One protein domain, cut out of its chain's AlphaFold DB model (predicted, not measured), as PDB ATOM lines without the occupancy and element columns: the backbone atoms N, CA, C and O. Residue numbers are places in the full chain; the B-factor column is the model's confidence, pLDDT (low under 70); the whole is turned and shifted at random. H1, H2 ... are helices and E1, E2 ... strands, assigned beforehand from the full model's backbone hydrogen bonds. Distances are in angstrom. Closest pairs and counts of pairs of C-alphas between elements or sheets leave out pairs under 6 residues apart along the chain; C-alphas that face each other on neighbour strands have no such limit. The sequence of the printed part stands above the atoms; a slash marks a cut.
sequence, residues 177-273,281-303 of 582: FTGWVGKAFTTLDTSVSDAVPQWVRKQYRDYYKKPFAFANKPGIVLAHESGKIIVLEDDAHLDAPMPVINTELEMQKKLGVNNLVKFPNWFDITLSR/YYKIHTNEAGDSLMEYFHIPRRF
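This is residues 177 to 273 and 281 to 303 of the 582 residues of an uncharacterized protein of Cryomorphaceae bacterium (UniProt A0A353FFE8). A twisted sheet of four strands, E3 E2 E1 E6, has helix H1 crossing one face at its E3 and E2 side, while H3 only grazes it near E3. A smaller sheet, E5 E4 E7, lies beyond it, and the helix H2, between E4 and E5 in the chain, makes the far end of the long axis, away from H1. The printed part has 120 residues with three named helices and seven named strands, in the order E1 H1 E2 E3 E4 H2 E5 E6 E7 H3; both sheets are antiparallel and the class is mixed, helices and strands. It is compact, with a radius of gyration of the C-alphas of 14.9 A, yet elongated in outline, spanning 47 by 30 by 26 A.

In the larger sheet, E1 is residues 177 to 185, 22.3 A long, from C-alpha 177 at (179.467, 150.693, 119.853); E2 is 219 to 224, 16.7 A; E3 is 229 to 233, 13.0 A; E6 is 267 to 272, 14.7 A. H1 is residues 198 to 208, 15.5 A. The smaller sheet has E4, 244 to 246, 6.2 A; E5, 260 to 262, 6.9 A; and E7, 281 to 283, 6.4 A. H2 is residues 249 to 255, 10.0 A. H3 is residues 288 to 296, 12.2 A, ending at C-alpha 296 at (161.218, 147.444, 120.240).

E3 and E6 are the edge strands of the larger sheet. E2 and E3 form a hairpin, with N 230 and O 222 2.8 A apart. E2 and E1 have N 181 and O 223 at 2.8 A, and E1 and E6 have N 182 and O 267 at 2.8 A. H1 is on this sheet at a height of 8.7 A, two layers, a helix on one face of a sheet; it lies over E3 and only just over E2, on which 3 of its C-alphas fall, and runs across the strands at 75 degrees to E3 on the local plane. The closest C-alphas of H1 and E3 are those of Tyr 204 and Ile 229, 6.0 A apart. H3 only grazes the sheet with residues 289 to 294; its closest C-alphas with E3 are Gly 290 and Leu 232, 6.7 A. In the smaller sheet, N 246 and O 281 of E4 and E7 are 2.7 A apart, and N 245 and O 261 of E4 and E5 2.8 A. Residues 282 to 283 of E7 also pair, antiparallel, with residues 302 to 303. H2 is on neither sheet. In H1, H2 and H3 every O i to N i+4 pair is within hydrogen-bond range.

The two farthest C-alphas, of Lys 209 and Lys 253, are 48.6 A apart. Residues 274 to 280 are not printed, and C-alphas 273 and 281 are 14.2 A apart across this cut. The link from E1 to H1, 12 residues, is long. Mean pLDDT of the printed part is 90.7, and no printed residue is under 70.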
ATOM      1  N   PHE A 177     180.404 149.602 119.653       88.69
ATOM      2  CA  PHE A 177     179.467 150.693 119.853       88.69
ATOM      3  C   PHE A 177     178.183 150.418 119.073       88.69
ATOM      4  O   PHE A 177     178.203 150.201 117.860       88.69
ATOM      5  N   THR A 178     177.041 150.443 119.763       87.81
ATOM      6  CA  THR A 178     175.745 150.126 119.141       87.81
ATOM      7  C   THR A 178     175.172 151.271 118.307       87.81
ATOM      8  O   THR A 178     174.147 151.083 117.662       87.81
ATOM      9  N   GLY A 179     175.794 152.454 118.343       85.62
ATOM     10  CA  GLY A 179     175.251 153.675 117.746       85.62
ATOM     11  C   GLY A 179     174.358 154.475 118.695       85.62
ATOM     12  O   GLY A 179     174.021 155.616 118.378       85.62
ATOM     13  N   TRP A 180     173.968 153.909 119.844       89.44
ATOM     14  CA  TRP A 180     173.123 154.570 120.836       89.44
ATOM     15  C   TRP A 180     173.936 155.290 121.907       89.44
ATOM     16  O   TRP A 180     174.830 154.716 122.526       89.44
ATOM     17  N   VAL A 181     173.536 156.523 122.189       92.62
ATOM     18  CA  VAL A 181     173.991 157.324 123.326       92.62
ATOM     19  C   VAL A 181     172.792 157.753 124.158       92.62
ATOM     20  O   VAL A 181     171.673 157.828 123.647       92.62
ATOM     21  N   GLY A 182     172.997 158.060 125.431       93.44
ATOM     22  CA  GLY A 182     171.925 158.493 126.308       93.44
ATOM     23  C   GLY A 182     172.371 159.429 127.417       93.44
ATOM     24  O   GLY A 182     173.544 159.485 127.768       93.44
ATOM     25  N   LYS A 183     171.415 160.173 127.974       94.38
ATOM     26  CA  LYS A 183     171.613 161.008 129.166       94.38
ATOM     27  C   LYS A 183     170.323 161.132 129.963       94.38
ATOM     28  O   LYS A 183     169.233 161.219 129.393       94.38
ATOM     29  N   ALA A 184     170.461 161.155 131.286       94.81
ATOM     30  CA  ALA A 184     169.375 161.485 132.197       94.81
ATOM     31  C   ALA A 184     169.290 163.002 132.401       94.81
ATOM     32  O   ALA A 184     170.273 163.652 132.759       94.81
ATOM     33  N   PHE A 185     168.099 163.562 132.220       93.50
ATOM     34  CA  PHE A 185     167.809 164.973 132.437       93.50
ATOM     35  C   PHE A 185     166.928 165.145 133.670       93.50
ATOM     36  O   PHE A 185     166.012 164.362 133.922       93.50
ATOM     37  N   THR A 186     167.184 166.199 134.443       91.94
ATOM     38  CA  THR A 186     166.327 166.583 135.577       91.94
ATOM     39  C   THR A 186     164.974 167.103 135.136       91.94
ATOM     40  O   THR A 186     164.006 167.000 135.884       91.94
ATOM     41  N   THR A 187     164.922 167.687 133.945       93.88
ATOM     42  CA  THR A 187     163.696 168.127 133.306       93.88
ATOM     43  C   THR A 187     163.819 167.978 131.796       93.88
ATOM     44  O   THR A 187     164.846 168.324 131.213       93.88
ATOM     45  N   LEU A 188     162.773 167.443 131.174       93.69
ATOM     46  CA  LEU A 188     162.594 167.402 129.724       93.69
ATOM     47  C   LEU A 188     161.910 168.676 129.196       93.69
ATOM     48  O   LEU A 188     161.809 168.861 127.984       93.69
ATOM     49  N   ASP A 189     161.452 169.567 130.081       94.06
ATOM     50  CA  ASP A 189     160.817 170.825 129.693       94.06
ATOM     51  C   ASP A 189     161.861 171.873 129.312       94.06
ATOM     52  O   ASP A 189     162.513 172.507 130.148       94.06
ATOM     53  N   THR A 190     161.976 172.091 128.005       91.38
ATOM     54  CA  THR A 190     162.951 173.014 127.424       91.38
ATOM     55  C   THR A 190     162.594 174.487 127.618       91.38
ATOM     56  O   THR A 190     163.364 175.349 127.213       91.38
ATOM     57  N   SER A 191     161.419 174.798 128.178       89.81
ATOM     58  CA  SER A 191     161.069 176.162 128.594       89.81
ATOM     59  C   SER A 191     161.600 176.501 129.991       89.81
ATOM     60  O   SER A 191     161.753 177.676 130.318       89.81
ATOM     61  N   VAL A 192     161.908 175.477 130.797       88.94
ATOM     62  CA  VAL A 192     162.436 175.607 132.163       88.94
ATOM     63  C   VAL A 192     163.959 175.458 132.191       88.94
ATOM     64  O   VAL A 192     164.622 176.095 133.008       88.94
ATOM     65  N   SER A 193     164.529 174.622 131.316       88.38
ATOM     66  CA  SER A 193     165.974 174.382 131.252       88.38
ATOM     67  C   SER A 193     166.472 174.156 129.827       88.38
ATOM     68  O   SER A 193     165.908 173.361 129.080       88.38
ATOM     69  N   ASP A 194     167.609 174.764 129.491       85.44
ATOM     70  CA  ASP A 194     168.331 174.519 128.235       85.44
ATOM     71  C   ASP A 194     169.263 173.293 128.292       85.44
ATOM     72  O   ASP A 194     170.066 173.077 127.385       85.44
ATOM     73  N   ALA A 195     169.166 172.464 129.341       86.56
ATOM     74  CA  ALA A 195     170.033 171.298 129.525       86.56
ATOM     75  C   ALA A 195     169.921 170.271 128.385       86.56
ATOM     76  O   ALA A 195     170.910 169.611 128.071       86.56
ATOM     77  N   VAL A 196     168.743 170.131 127.759       89.88
ATOM     78  CA  VAL A 196     168.546 169.252 126.595       89.88
ATOM     79  C   VAL A 196     169.122 169.927 125.338       89.88
ATOM     80  O   VAL A 196     168.581 170.948 124.892       89.88
ATOM     81  N   PRO A 197     170.168 169.363 124.700       87.69
ATOM     82  CA  PRO A 197     170.842 170.024 123.585       87.69
ATOM     83  C   PRO A 197     169.948 170.280 122.370       87.69
ATOM     84  O   PRO A 197     168.993 169.553 122.085       87.69
ATOM     85  N   GLN A 198     170.296 171.297 121.573       87.25
ATOM     86  CA  GLN A 198     169.546 171.628 120.355       87.25
ATOM     87  C   GLN A 198     169.488 170.466 119.353       87.25
ATOM     88  O   GLN A 198     168.443 170.256 118.735       87.25
ATOM     89  N   TRP A 199     170.580 169.705 119.217       86.50
ATOM     90  CA  TRP A 199     170.661 168.577 118.289       86.50
ATOM     91  C   TRP A 199     169.675 167.459 118.660       86.50
ATOM     92  O   TRP A 199     168.983 166.964 117.776       86.50
ATOM     93  N   VAL A 200     169.497 167.163 119.955       87.56
ATOM     94  CA  VAL A 200     168.500 166.198 120.457       87.56
ATOM     95  C   VAL A 200     167.094 166.641 120.062       87.56
ATOM     96  O   VAL A 200     166.315 165.882 119.486       87.56
ATOM     97  N   ARG A 201     166.773 167.916 120.314       89.25
ATOM     98  CA  ARG A 201     165.462 168.500 119.983       89.25
ATOM     99  C   ARG A 201     165.200 168.485 118.479       89.25
ATOM    100  O   ARG A 201     164.064 168.279 118.055       89.25
ATOM    101  N   LYS A 202     166.236 168.733 117.673       87.25
ATOM    102  CA  LYS A 202     166.170 168.675 116.210       87.25
ATOM    103  C   LYS A 202     165.922 167.246 115.734       87.25
ATOM    104  O   LYS A 202     164.950 167.030 115.023       87.25
ATOM    105  N   GLN A 203     166.705 166.285 116.210       84.06
ATOM    106  CA  GLN A 203     166.559 164.870 115.876       84.06
ATOM    107  C   GLN A 203     165.173 164.330 116.252       84.06
ATOM    108  O   GLN A 203     164.548 163.637 115.454       84.06
ATOM    109  N   TYR A 204     164.626 164.731 117.405       88.69
ATOM    110  CA  TYR A 204     163.249 164.405 117.793       88.69
ATOM    111  C   TYR A 204     162.207 164.928 116.807       88.69
ATOM    112  O   TYR A 204     161.332 164.176 116.374       88.69
ATOM    113  N   ARG A 205     162.311 166.204 116.414       91.56
ATOM    114  CA  ARG A 205     161.420 166.784 115.400       91.56
ATOM    115  C   ARG A 205     161.559 166.086 114.061       91.56
ATOM    116  O   ARG A 205     160.551 165.829 113.410       91.56
ATOM    117  N   ASP A 206     162.781 165.774 113.660       87.69
ATOM    118  CA  ASP A 206     163.056 165.166 112.366       87.69
ATOM    119  C   ASP A 206     162.528 163.727 112.312       87.69
ATOM    120  O   ASP A 206     161.959 163.339 111.290       87.69
ATOM    121  N   TYR A 207     162.624 162.974 113.411       85.81
ATOM    122  CA  TYR A 207     162.139 161.599 113.504       85.81
ATOM    123  C   TYR A 207     160.614 161.513 113.685       85.81
ATOM    124  O   TYR A 207     159.932 160.891 112.874       85.81
ATOM    125  N   TYR A 208     160.046 162.185 114.695       87.56
ATOM    126  CA  TYR A 208     158.615 162.086 115.028       87.56
ATOM    127  C   TYR A 208     157.715 163.083 114.289       87.56
ATOM    128  O   TYR A 208     156.493 163.011 114.418       87.56
ATOM    129  N   LYS A 209     158.293 164.048 113.561       91.94
ATOM    130  CA  LYS A 209     157.572 165.175 112.934       91.94
ATOM    131  C   LYS A 209     156.748 165.995 113.937       91.94
ATOM    132  O   LYS A 209     155.731 166.587 113.584       91.94
ATOM    133  N   LYS A 210     157.196 166.041 115.197       90.56
ATOM    134  CA  LYS A 210     156.544 166.735 116.320       90.56
ATOM    135  C   LYS A 210     157.547 167.574 117.107       90.56
ATOM    136  O   LYS A 210     158.694 167.151 117.231       90.56
ATOM    137  N   PRO A 211     157.148 168.730 117.668       89.81
ATOM    138  CA  PRO A 211     158.022 169.503 118.547       89.81
ATOM    139  C   PRO A 211     158.441 168.678 119.772       89.81
ATOM    140  O   PRO A 211     157.659 167.880 120.285       89.81
ATOM    141  N   PHE A 212     159.669 168.899 120.251       91.19
ATOM    142  CA  PHE A 212     160.129 168.379 121.540       91.19
ATOM    143  C   PHE A 212     159.466 169.209 122.647       91.19
ATOM    144  O   PHE A 212     159.992 170.244 123.047       91.19
ATOM    145  N   ALA A 213     158.258 168.815 123.044       91.81
ATOM    146  CA  ALA A 213     157.422 169.533 124.000       91.81
ATOM    147  C   ALA A 213     156.972 168.564 125.099       91.81
ATOM    148  O   ALA A 213     155.924 167.932 124.987       91.81
ATOM    149  N   PHE A 214     157.804 168.435 126.131       93.56
ATOM    150  CA  PHE A 214     157.561 167.583 127.294       93.56
ATOM    151  C   PHE A 214     157.257 168.430 128.529       93.56
ATOM    152  O   PHE A 214     157.651 169.594 128.609       93.56
ATOM    153  N   ALA A 215     156.539 167.843 129.487       91.75
ATOM    154  CA  ALA A 215     156.263 168.486 130.766       91.75
ATOM    155  C   ALA A 215     157.534 168.582 131.626       91.75
ATOM    156  O   ALA A 215     158.507 167.861 131.399       91.75
ATOM    157  N   ASN A 216     157.504 169.445 132.646       93.31
ATOM    158  CA  ASN A 216     158.606 169.619 133.596       93.31
ATOM    159  C   ASN A 216     158.772 168.383 134.495       93.31
ATOM    160  O   ASN A 216     158.328 168.361 135.644       93.31
ATOM    161  N   LYS A 217     159.377 167.339 133.930       93.06
ATOM    162  CA  LYS A 217     159.607 166.033 134.540       93.06
ATOM    163  C   LYS A 217     160.991 165.503 134.167       93.06
ATOM    164  O   LYS A 217     161.438 165.760 133.046       93.06
ATOM    165  N   PRO A 218     161.650 164.749 135.059       94.69
ATOM    166  CA  PRO A 218     162.864 164.029 134.711       94.69
ATOM    167  C   PRO A 218     162.622 162.986 133.615       94.69
ATOM    168  O   PRO A 218     161.493 162.566 133.354       94.69
ATOM    169  N   GLY A 219     163.703 162.533 132.994       95.31
ATOM    170  CA  GLY A 219     163.645 161.418 132.062       95.31
ATOM    171  C   GLY A 219     164.987 161.121 131.417       95.31
ATOM    172  O   GLY A 219     165.945 161.883 131.551       95.31
ATOM    173  N   ILE A 220     165.050 160.004 130.704       96.31
ATOM    174  CA  ILE A 220     166.232 159.573 129.960       96.31
ATOM    175  C   ILE A 220     165.945 159.741 128.474       96.31
ATOM    176  O   ILE A 220     164.932 159.259 127.970       96.31
ATOM    177  N   VAL A 221     166.845 160.413 127.762       95.50
ATOM    178  CA  VAL A 221     166.794 160.480 126.299       95.50
ATOM    179  C   VAL A 221     167.875 159.575 125.741       95.50
ATOM    180  O   VAL A 221     169.027 159.689 126.154       95.50
ATOM    181  N   LEU A 222     167.501 158.707 124.803       93.75
ATOM    182  CA  LEU A 222     168.414 157.866 124.034       93.75
ATOM    183  C   LEU A 222     168.388 158.326 122.577       93.75
ATOM    184  O   LEU A 222     167.314 158.456 121.989       93.75
ATOM    185  N   ALA A 223     169.548 158.564 121.983       89.12
ATOM    186  CA  ALA A 223     169.694 158.984 120.597       89.12
ATOM    187  C   ALA A 223     170.605 158.014 119.845       89.12
ATOM    188  O   ALA A 223     171.639 157.601 120.360       89.12
ATOM    189  N   HIS A 224     170.216 157.658 118.626       87.25
ATOM    190  CA  HIS A 224     170.983 156.782 117.749       87.25
ATOM    191  C   HIS A 224     171.657 157.582 116.633       87.25
ATOM    192  O   HIS A 224     171.069 158.538 116.118       87.25
ATOM    193  N   GLU A 225     172.824 157.135 116.171       82.44
ATOM    194  CA  GLU A 225     173.555 157.748 115.049       82.44
ATOM    195  C   GLU A 225     172.741 157.801 113.739       82.44
ATOM    196  O   GLU A 225     172.932 158.694 112.919       82.44
ATOM    197  N   SER A 226     171.754 156.915 113.562       79.81
ATOM    198  CA  SER A 226     170.850 156.926 112.397       79.81
ATOM    199  C   SER A 226     169.732 157.981 112.458       79.81
ATOM    200  O   SER A 226     168.832 157.956 111.618       79.81
ATOM    201  N   GLY A 227     169.682 158.823 113.492       79.88
ATOM    202  CA  GLY A 227     168.605 159.798 113.685       79.88
ATOM    203  C   GLY A 227     167.414 159.304 114.521       79.88
ATOM    204  O   GLY A 227     166.522 160.096 114.817       79.88
ATOM    205  N   LYS A 228     167.382 158.030 114.951       84.62
ATOM    206  CA  LYS A 228     166.339 157.516 115.870       84.62
ATOM    207  C   LYS A 228     166.515 158.155 117.254       84.62
ATOM    208  O   LYS A 228     167.638 158.441 117.664       84.62
ATOM    209  N   ILE A 229     165.419 158.401 117.965       88.00
ATOM    210  CA  ILE A 229     165.444 159.011 119.302       88.00
ATOM    211  C   ILE A 229     164.283 158.507 120.147       88.00
ATOM    212  O   ILE A 229     163.155 158.379 119.672       88.00
ATOM    213  N   ILE A 230     164.572 158.221 121.406       91.19
ATOM    214  CA  ILE A 230     163.650 157.648 122.379       91.19
ATOM    215  C   ILE A 230     163.674 158.545 123.606       91.19
ATOM    216  O   ILE A 230     164.741 158.958 124.059       91.19
ATOM    217  N   VAL A 231     162.496 158.849 124.140       94.25
ATOM    218  CA  VAL A 231     162.349 159.622 125.371       94.25
ATOM    219  C   VAL A 231     161.615 158.756 126.382       94.25
ATOM    220  O   VAL A 231     160.477 158.359 126.152       94.25
ATOM    221  N   LEU A 232     162.287 158.455 127.488       94.44
ATOM    222  CA  LEU A 232     161.758 157.711 128.621       94.44
ATOM    223  C   LEU A 232     161.432 158.711 129.733       94.44
ATOM    224  O   LEU A 232     162.316 159.155 130.463       94.44
ATOM    225  N   GLU A 233     160.170 159.116 129.823       95.62
ATOM    226  CA  GLU A 233     159.671 160.000 130.886       95.62
ATOM    227  C   GLU A 233     159.570 159.284 132.247       95.62
ATOM    228  O   GLU A 233     159.157 158.120 132.313       95.62
ATOM    229  N   ASP A 234     159.895 160.004 133.326       94.31
ATOM    230  CA  ASP A 234     159.690 159.559 134.711       94.31
ATOM    231  C   ASP A 234     158.204 159.260 134.993       94.31
ATOM    232  O   ASP A 234     157.311 159.915 134.438       94.31
ATOM    233  N   ASP A 235     157.942 158.244 135.818       89.75
ATOM    234  CA  ASP A 235     156.638 157.607 136.097       89.75
ATOM    235  C   ASP A 235     155.954 156.912 134.902       89.75
ATOM    236  O   ASP A 235     155.242 155.924 135.083       89.75
ATOM    237  N   ALA A 236     156.128 157.416 133.676       92.38
ATOM    238  CA  ALA A 236     155.485 156.853 132.489       92.38
ATOM    239  C   ALA A 236     156.234 155.628 131.954       92.38
ATOM    240  O   ALA A 236     155.607 154.628 131.614       92.38
ATOM    241  N   HIS A 237     157.567 155.686 131.918       94.56
ATOM    242  CA  HIS A 237     158.417 154.619 131.379       94.56
ATOM    243  C   HIS A 237     159.474 154.131 132.378       94.56
ATOM    244  O   HIS A 237     160.022 153.042 132.208       94.56
ATOM    245  N   LEU A 238     159.794 154.936 133.394       95.12
ATOM    246  CA  LEU A 238     160.895 154.698 134.323       95.12
ATOM    247  C   LEU A 238     160.386 154.463 135.747       95.12
ATOM    248  O   LEU A 238     159.558 155.221 136.242       95.12
ATOM    249  N   ASP A 239     160.961 153.461 136.412       94.00
ATOM    250  CA  ASP A 239     160.871 153.271 137.866       94.00
ATOM    251  C   ASP A 239     161.924 154.113 138.607       94.00
ATOM    252  O   ASP A 239     161.787 154.403 139.798       94.00
ATOM    253  N   ALA A 240     163.014 154.481 137.921       92.19
ATOM    254  CA  ALA A 240     163.994 155.434 138.426       92.19
ATOM    255  C   ALA A 240     164.506 156.364 137.308       92.19
ATOM    256  O   ALA A 240     164.920 155.882 136.252       92.19
ATOM    257  N   PRO A 241     164.597 157.684 137.554       90.12
ATOM    258  CA  PRO A 241     164.870 158.682 136.515       90.12
ATOM    259  C   PRO A 241     166.337 158.764 136.061       90.12
ATOM    260  O   PRO A 241     166.683 159.632 135.263       90.12
ATOM    261  N   MET A 242     167.231 157.926 136.597       91.38
ATOM    262  CA  MET A 242     168.659 157.941 136.264       91.38
ATOM    263  C   MET A 242     169.196 156.519 136.091       91.38
ATOM    264  O   MET A 242     168.807 155.634 136.860       91.38
ATOM    265  N   PRO A 243     170.136 156.304 135.153       94.25
ATOM    266  CA  PRO A 243     170.859 155.048 135.067       94.25
ATOM    267  C   PRO A 243     171.697 154.836 136.331       94.25
ATOM    268  O   PRO A 243     172.239 155.774 136.930       94.25
ATOM    269  N   VAL A 244     171.805 153.575 136.735       95.56
ATOM    270  CA  VAL A 244     172.601 153.159 137.890       95.56
ATOM    271  C   VAL A 244     173.728 152.265 137.404       95.56
ATOM    272  O   VAL A 244     173.481 151.271 136.725       95.56
ATOM    273  N   ILE A 245     174.958 152.609 137.768       97.31
ATOM    274  CA  ILE A 245     176.104 151.720 137.632       97.31
ATOM    275  C   ILE A 245     176.013 150.673 138.738       97.31
ATOM    276  O   ILE A 245     175.909 151.016 139.917       97.31
ATOM    277  N   ASN A 246     176.034 149.413 138.328       96.94
ATOM    278  CA  ASN A 246     176.069 148.220 139.151       96.94
ATOM    279  C   ASN A 246     177.417 147.518 138.963       96.94
ATOM    280  O   ASN A 246     177.726 147.019 137.875       96.94
ATOM    281  N   THR A 247     178.195 147.461 140.035       96.44
ATOM    282  CA  THR A 247     179.495 146.792 140.075       96.44
ATOM    283  C   THR A 247     179.399 145.560 140.952       96.44
ATOM    284  O   THR A 247     178.977 145.632 142.104       96.44
ATOM    285  N   GLU A 248     179.830 144.414 140.440       93.12
ATOM    286  CA  GLU A 248     179.783 143.155 141.183       93.12
ATOM    287  C   GLU A 248     180.823 143.121 142.310       93.12
ATOM    288  O   GLU A 248     181.804 143.864 142.300       93.12
ATOM    289  N   LEU A 249     180.603 142.278 143.326       94.25
ATOM    290  CA  LEU A 249     181.380 142.310 144.572       94.25
ATOM    291  C   LEU A 249     182.889 142.120 144.357       94.25
ATOM    292  O   LEU A 249     183.692 142.724 145.068       94.25
ATOM    293  N   GLU A 250     183.274 141.279 143.399       92.62
ATOM    294  CA  GLU A 250     184.677 141.061 143.042       92.62
ATOM    295  C   GLU A 250     185.326 142.359 142.542       92.62
ATOM    296  O   GLU A 250     186.347 142.796 143.076       92.62
ATOM    297  N   MET A 251     184.671 143.036 141.598       94.31
ATOM    298  CA  MET A 251     185.154 144.288 141.019       94.31
ATOM    299  C   MET A 251     185.063 145.464 141.996       94.31
ATOM    300  O   MET A 251     185.942 146.321 141.989       94.31
ATOM    301  N   GLN A 252     184.080 145.487 142.903       94.75
ATOM    302  CA  GLN A 252     184.024 146.469 143.995       94.75
ATOM    303  C   GLN A 252     185.272 146.395 144.873       94.75
ATOM    304  O   GLN A 252     185.872 147.421 145.190       94.75
ATOM    305  N   LYS A 253     185.679 145.178 145.256       94.25
ATOM    306  CA  LYS A 253     186.882 144.960 146.068       94.25
ATOM    307  C   LYS A 253     188.149 145.307 145.297       94.25
ATOM    308  O   LYS A 253     189.049 145.891 145.891       94.25
ATOM    309  N   LYS A 254     188.201 144.966 144.004       92.75
ATOM    310  CA  LYS A 254     189.317 145.308 143.118       92.75
ATOM    311  C   LYS A 254     189.477 146.825 143.012       92.75
ATOM    312  O   LYS A 254     190.500 147.353 143.415       92.75
ATOM    313  N   LEU A 255     188.443 147.533 142.561       93.38
ATOM    314  CA  LEU A 255     188.503 148.960 142.224       93.38
ATOM    315  C   LEU A 255     188.276 149.905 143.418       93.38
ATOM    316  O   LEU A 255     188.449 151.113 143.283       93.38
ATOM    317  N   GLY A 256     187.842 149.393 144.572       93.56
ATOM    318  CA  GLY A 256     187.493 150.216 145.736       93.56
ATOM    319  C   GLY A 256     186.239 151.076 145.534       93.56
ATOM    320  O   GLY A 256     186.118 152.141 146.140       93.56
ATOM    321  N   VAL A 257     185.317 150.639 144.669       95.56
ATOM    322  CA  VAL A 257     184.087 151.369 144.319       95.56
ATOM    323  C   VAL A 257     182.862 150.803 145.031       95.56
ATOM    324  O   VAL A 257     182.851 149.669 145.508       95.56
ATOM    325  N   ASN A 258     181.793 151.595 145.079       93.25
ATOM    326  CA  ASN A 258     180.512 151.141 145.612       93.25
ATOM    327  C   ASN A 258     179.726 150.289 144.608       93.25
ATOM    328  O   ASN A 258     179.822 150.506 143.407       93.25
ATOM    329  N   ASN A 259     178.885 149.387 145.128       93.44
ATOM    330  CA  ASN A 259     177.996 148.536 144.330       93.44
ATOM    331  C   ASN A 259     177.099 149.345 143.382       93.44
ATOM    332  O   ASN A 259     177.105 149.107 142.183       93.44
ATOM    333  N   LEU A 260     176.344 150.300 143.941       95.00
ATOM    334  CA  LEU A 260     175.337 151.072 143.216       95.00
ATOM    335  C   LEU A 260     175.662 152.563 143.276       95.00
ATOM    336  O   LEU A 260     175.705 153.152 144.367       95.00
ATOM    337  N   VAL A 261     175.849 153.175 142.108       94.69
ATOM    338  CA  VAL A 261     176.094 154.615 141.958       94.69
ATOM    339  C   VAL A 261     175.279 155.155 140.785       94.69
ATOM    340  O   VAL A 261     175.280 154.579 139.704       94.69
ATOM    341  N   LYS A 262     174.557 156.258 140.995       94.25
ATOM    342  CA  LYS A 262     173.807 156.927 139.922       94.25
ATOM    343  C   LYS A 262     174.774 157.616 138.969       94.25
ATOM    344  O   LYS A 262     175.725 158.244 139.428       94.25
ATOM    345  N   PHE A 263     174.489 157.548 137.676       94.31
ATOM    346  CA  PHE A 263     175.318 158.175 136.657       94.31
ATOM    347  C   PHE A 263     174.587 159.364 136.002       94.31
ATOM    348  O   PHE A 263     173.510 159.171 135.435       94.31
ATOM    349  N   PRO A 264     175.107 160.601 136.132       90.38
ATOM    350  CA  PRO A 264     174.426 161.812 135.665       90.38
ATOM    351  C   PRO A 264     174.763 162.236 134.228       90.38
ATOM    352  O   PRO A 264     174.029 163.045 133.655       90.38
ATOM    353  N   ASN A 265     175.859 161.734 133.661       92.06
ATOM    354  CA  ASN A 265     176.415 162.264 132.418       92.06
ATOM    355  C   ASN A 265     175.954 161.474 131.190       92.06
ATOM    356  O   ASN A 265     175.076 160.609 131.272       92.06
ATOM    357  N   TRP A 266     176.505 161.828 130.028       93.06
ATOM    358  CA  TRP A 266     176.276 161.081 128.799       93.06
ATOM    359  C   TRP A 266     176.900 159.689 128.892       93.06
ATOM    360  O   TRP A 266     178.003 159.531 129.401       93.06
ATOM    361  N   PHE A 267     176.189 158.680 128.407       94.31
ATOM    362  CA  PHE A 267     176.668 157.307 128.299       94.31
ATOM    363  C   PHE A 267     176.467 156.789 126.882       94.31
ATOM    364  O   PHE A 267     175.522 157.182 126.198       94.31
ATOM    365  N   ASP A 268     177.333 155.883 126.451       91.81
ATOM    366  CA  ASP A 268     177.098 155.083 125.259       91.81
ATOM    367  C   ASP A 268     176.558 153.706 125.640       91.81
ATOM    368  O   ASP A 268     176.795 153.166 126.722       91.81
ATOM    369  N   ILE A 269     175.768 153.141 124.736       92.12
ATOM    370  CA  ILE A 269     175.336 151.755 124.838       92.12
ATOM    371  C   ILE A 269     176.311 150.955 123.994       92.12
ATOM    372  O   ILE A 269     176.321 151.027 122.761       92.12
ATOM    373  N   THR A 270     177.161 150.208 124.674       91.62
ATOM    374  CA  THR A 270     178.187 149.376 124.054       91.62
ATOM    375  C   THR A 270     177.958 147.916 124.389       91.62
ATOM    376  O   THR A 270     177.166 147.560 125.262       91.62
ATOM    377  N   LEU A 271     178.649 147.046 123.670       91.38
ATOM    378  CA  LEU A 271     178.734 145.629 123.970       91.38
ATOM    379  C   LEU A 271     180.206 145.281 124.158       91.38
ATOM    380  O   LEU A 271     181.069 145.773 123.436       91.38
ATOM    381  N   SER A 272     180.503 144.433 125.139       90.69
ATOM    382  CA  SER A 272     181.856 143.903 125.281       90.69
ATOM    383  C   SER A 272     181.999 142.642 124.445       90.69
ATOM    384  O   SER A 272     181.097 141.798 124.417       90.69
ATOM    385  N   ARG A 273     183.160 142.470 123.812       88.12
ATOM    386  CA  ARG A 273     183.477 141.237 123.079       88.12
ATOM    387  C   ARG A 273     183.761 140.055 123.999       88.12
ATOM    388  O   ARG A 273     183.715 138.911 123.560       88.12
ATOM    389  N   TYR A 281     178.238 147.449 135.057       97.88
ATOM    390  CA  TYR A 281     177.106 147.558 134.146       97.88
ATOM    391  C   TYR A 281     176.271 148.790 134.452       97.88
ATOM    392  O   TYR A 281     176.009 149.070 135.615       97.88
ATOM    393  N   TYR A 282     175.745 149.456 133.434       97.31
ATOM    394  CA  TYR A 282     174.566 150.286 133.614       97.31
ATOM    395  C   TYR A 282     173.319 149.428 133.725       97.31
ATOM    396  O   TYR A 282     173.189 148.392 133.068       97.31
ATOM    397  N   LYS A 283     172.367 149.910 134.515       95.69
ATOM    398  CA  LYS A 283     170.982 149.463 134.510       95.69
ATOM    399  C   LYS A 283     170.066 150.671 134.372       95.69
ATOM    400  O   LYS A 283     170.113 151.586 135.198       95.69
ATOM    401  N   ILE A 284     169.224 150.650 133.342       94.69
ATOM    402  CA  ILE A 284     168.092 151.570 133.214       94.69
ATOM    403  C   ILE A 284     166.885 150.883 133.859       94.69
ATOM    404  O   ILE A 284     166.540 149.754 133.515       94.69
ATOM    405  N   HIS A 285     166.288 151.535 134.854       93.81
ATOM    406  CA  HIS A 285     165.162 150.991 135.606       93.81
ATOM    407  C   HIS A 285     163.849 151.429 134.957       93.81
ATOM    408  O   HIS A 285     163.342 152.514 135.234       93.81
ATOM    409  N   THR A 286     163.342 150.585 134.068       93.31
ATOM    410  CA  THR A 286     162.101 150.762 133.308       93.31
ATOM    411  C   THR A 286     160.949 149.939 133.880       93.31
ATOM    412  O   THR A 286     161.170 148.820 134.344       93.31
ATOM    413  N   ASN A 287     159.733 150.483 133.768       91.31
ATOM    414  CA  ASN A 287     158.480 149.749 133.965       91.31
ATOM    415  C   ASN A 287     158.097 148.971 132.682       91.31
ATOM    416  O   ASN A 287     158.818 149.023 131.686       91.31
ATOM    417  N   GLU A 288     156.945 148.291 132.654       89.06
ATOM    418  CA  GLU A 288     156.501 147.495 131.489       89.06
ATOM    419  C   GLU A 288     156.404 148.298 130.174       89.06
ATOM    420  O   GLU A 288     156.706 147.782 129.092       89.06
ATOM    421  N   ALA A 289     156.009 149.574 130.249       83.75
ATOM    422  CA  ALA A 289     155.925 150.446 129.080       83.75
ATOM    423  C   ALA A 289     157.322 150.830 128.572       83.75
ATOM    424  O   ALA A 289     157.576 150.794 127.367       83.75
ATOM    425  N   GLY A 290     158.243 151.151 129.485       88.69
ATOM    426  CA  GLY A 290     159.648 151.380 129.155       88.69
ATOM    427  C   GLY A 290     160.327 150.132 128.589       88.69
ATOM    428  O   GLY A 290     161.045 150.234 127.598       88.69
ATOM    429  N   ASP A 291     160.042 148.956 129.153       84.75
ATOM    430  CA  ASP A 291     160.558 147.662 128.689       84.75
ATOM    431  C   ASP A 291     160.133 147.379 127.254       84.75
ATOM    432  O   ASP A 291     160.969 147.068 126.408       84.75
ATOM    433  N   SER A 292     158.848 147.571 126.959       82.19
ATOM    434  CA  SER A 292     158.306 147.401 125.609       82.19
ATOM    435  C   SER A 292     158.986 148.333 124.602       82.19
ATOM    436  O   SER A 292     159.260 147.936 123.469       82.19
ATOM    437  N   LEU A 293     159.284 149.572 125.010       83.00
ATOM    438  CA  LEU A 293     159.936 150.556 124.151       83.00
ATOM    439  C   LEU A 293     161.415 150.225 123.919       83.00
ATOM    440  O   LEU A 293     161.878 150.287 122.783       83.00
ATOM    441  N   MET A 294     162.152 149.850 124.965       83.81
ATOM    442  CA  MET A 294     163.554 149.440 124.838       83.81
ATOM    443  C   MET A 294     163.694 148.180 123.977       83.81
ATOM    444  O   MET A 294     164.544 148.151 123.087       83.81
ATOM    445  N   GLU A 295     162.822 147.189 124.177       81.88
ATOM    446  CA  GLU A 295     162.807 145.941 123.408       81.88
ATOM    447  C   GLU A 295     162.512 146.190 121.924       81.88
ATOM    448  O   GLU A 295     163.204 145.657 121.058       81.88
ATOM    449  N   TYR A 296     161.546 147.065 121.618       80.50
ATOM    450  CA  TYR A 296     161.218 147.444 120.240       80.50
ATOM    451  C   TYR A 296     162.432 147.995 119.474       80.50
ATOM    452  O   TYR A 296     162.589 147.736 118.282       80.50
ATOM    453  N   PHE A 297     163.308 148.735 120.160       79.88
ATOM    454  CA  PHE A 297     164.535 149.288 119.584       79.88
ATOM    455  C   PHE A 297     165.777 148.408 119.800       79.88
ATOM    456  O   PHE A 297     166.882 148.839 119.467       79.88
ATOM    457  N   HIS A 298     165.609 147.190 120.331       82.81
ATOM    458  CA  HIS A 298     166.685 146.253 120.673       82.81
ATOM    459  C   HIS A 298     167.759 146.853 121.582       82.81
ATOM    460  O   HIS A 298     168.947 146.547 121.461       82.81
ATOM    461  N   ILE A 299     167.343 147.728 122.494       85.44
ATOM    462  CA  ILE A 299     168.242 148.346 123.456       85.44
ATOM    463  C   ILE A 299     168.304 147.460 124.700       85.44
ATOM    464  O   ILE A 299     167.283 147.269 125.365       85.44
ATOM    465  N   PRO A 300     169.488 146.944 125.070       87.00
ATOM    466  CA  PRO A 300     169.619 146.147 126.276       87.00
ATOM    467  C   PRO A 300     169.316 146.996 127.516       87.00
ATOM    468  O   PRO A 300     169.781 148.126 127.658       87.00
ATOM    469  N   ARG A 301     168.578 146.428 128.472       80.50
ATOM    470  CA  ARG A 301     168.293 147.074 129.771       80.50
ATOM    471  C   ARG A 301     169.516 147.146 130.685       80.50
ATOM    472  O   ARG A 301     169.579 147.976 131.595       80.50
ATOM    473  N   ARG A 302     170.468 146.238 130.457       90.12
ATOM    474  CA  ARG A 302     171.747 146.140 131.156       90.12
ATOM    475  C   ARG A 302     172.864 146.020 130.129       90.12
ATOM    476  O   ARG A 302     172.863 145.096 129.325       90.12
ATOM    477  N   PHE A 303     173.813 146.939 130.179       94.56
ATOM    478  CA  PHE A 303     174.946 147.019 129.256       94.56
ATOM    479  C   PHE A 303     176.193 147.489 130.014       94.56
ATOM    480  O   PHE A 303     176.060 147.946 131.150       94.56
TER     481      PHE A 303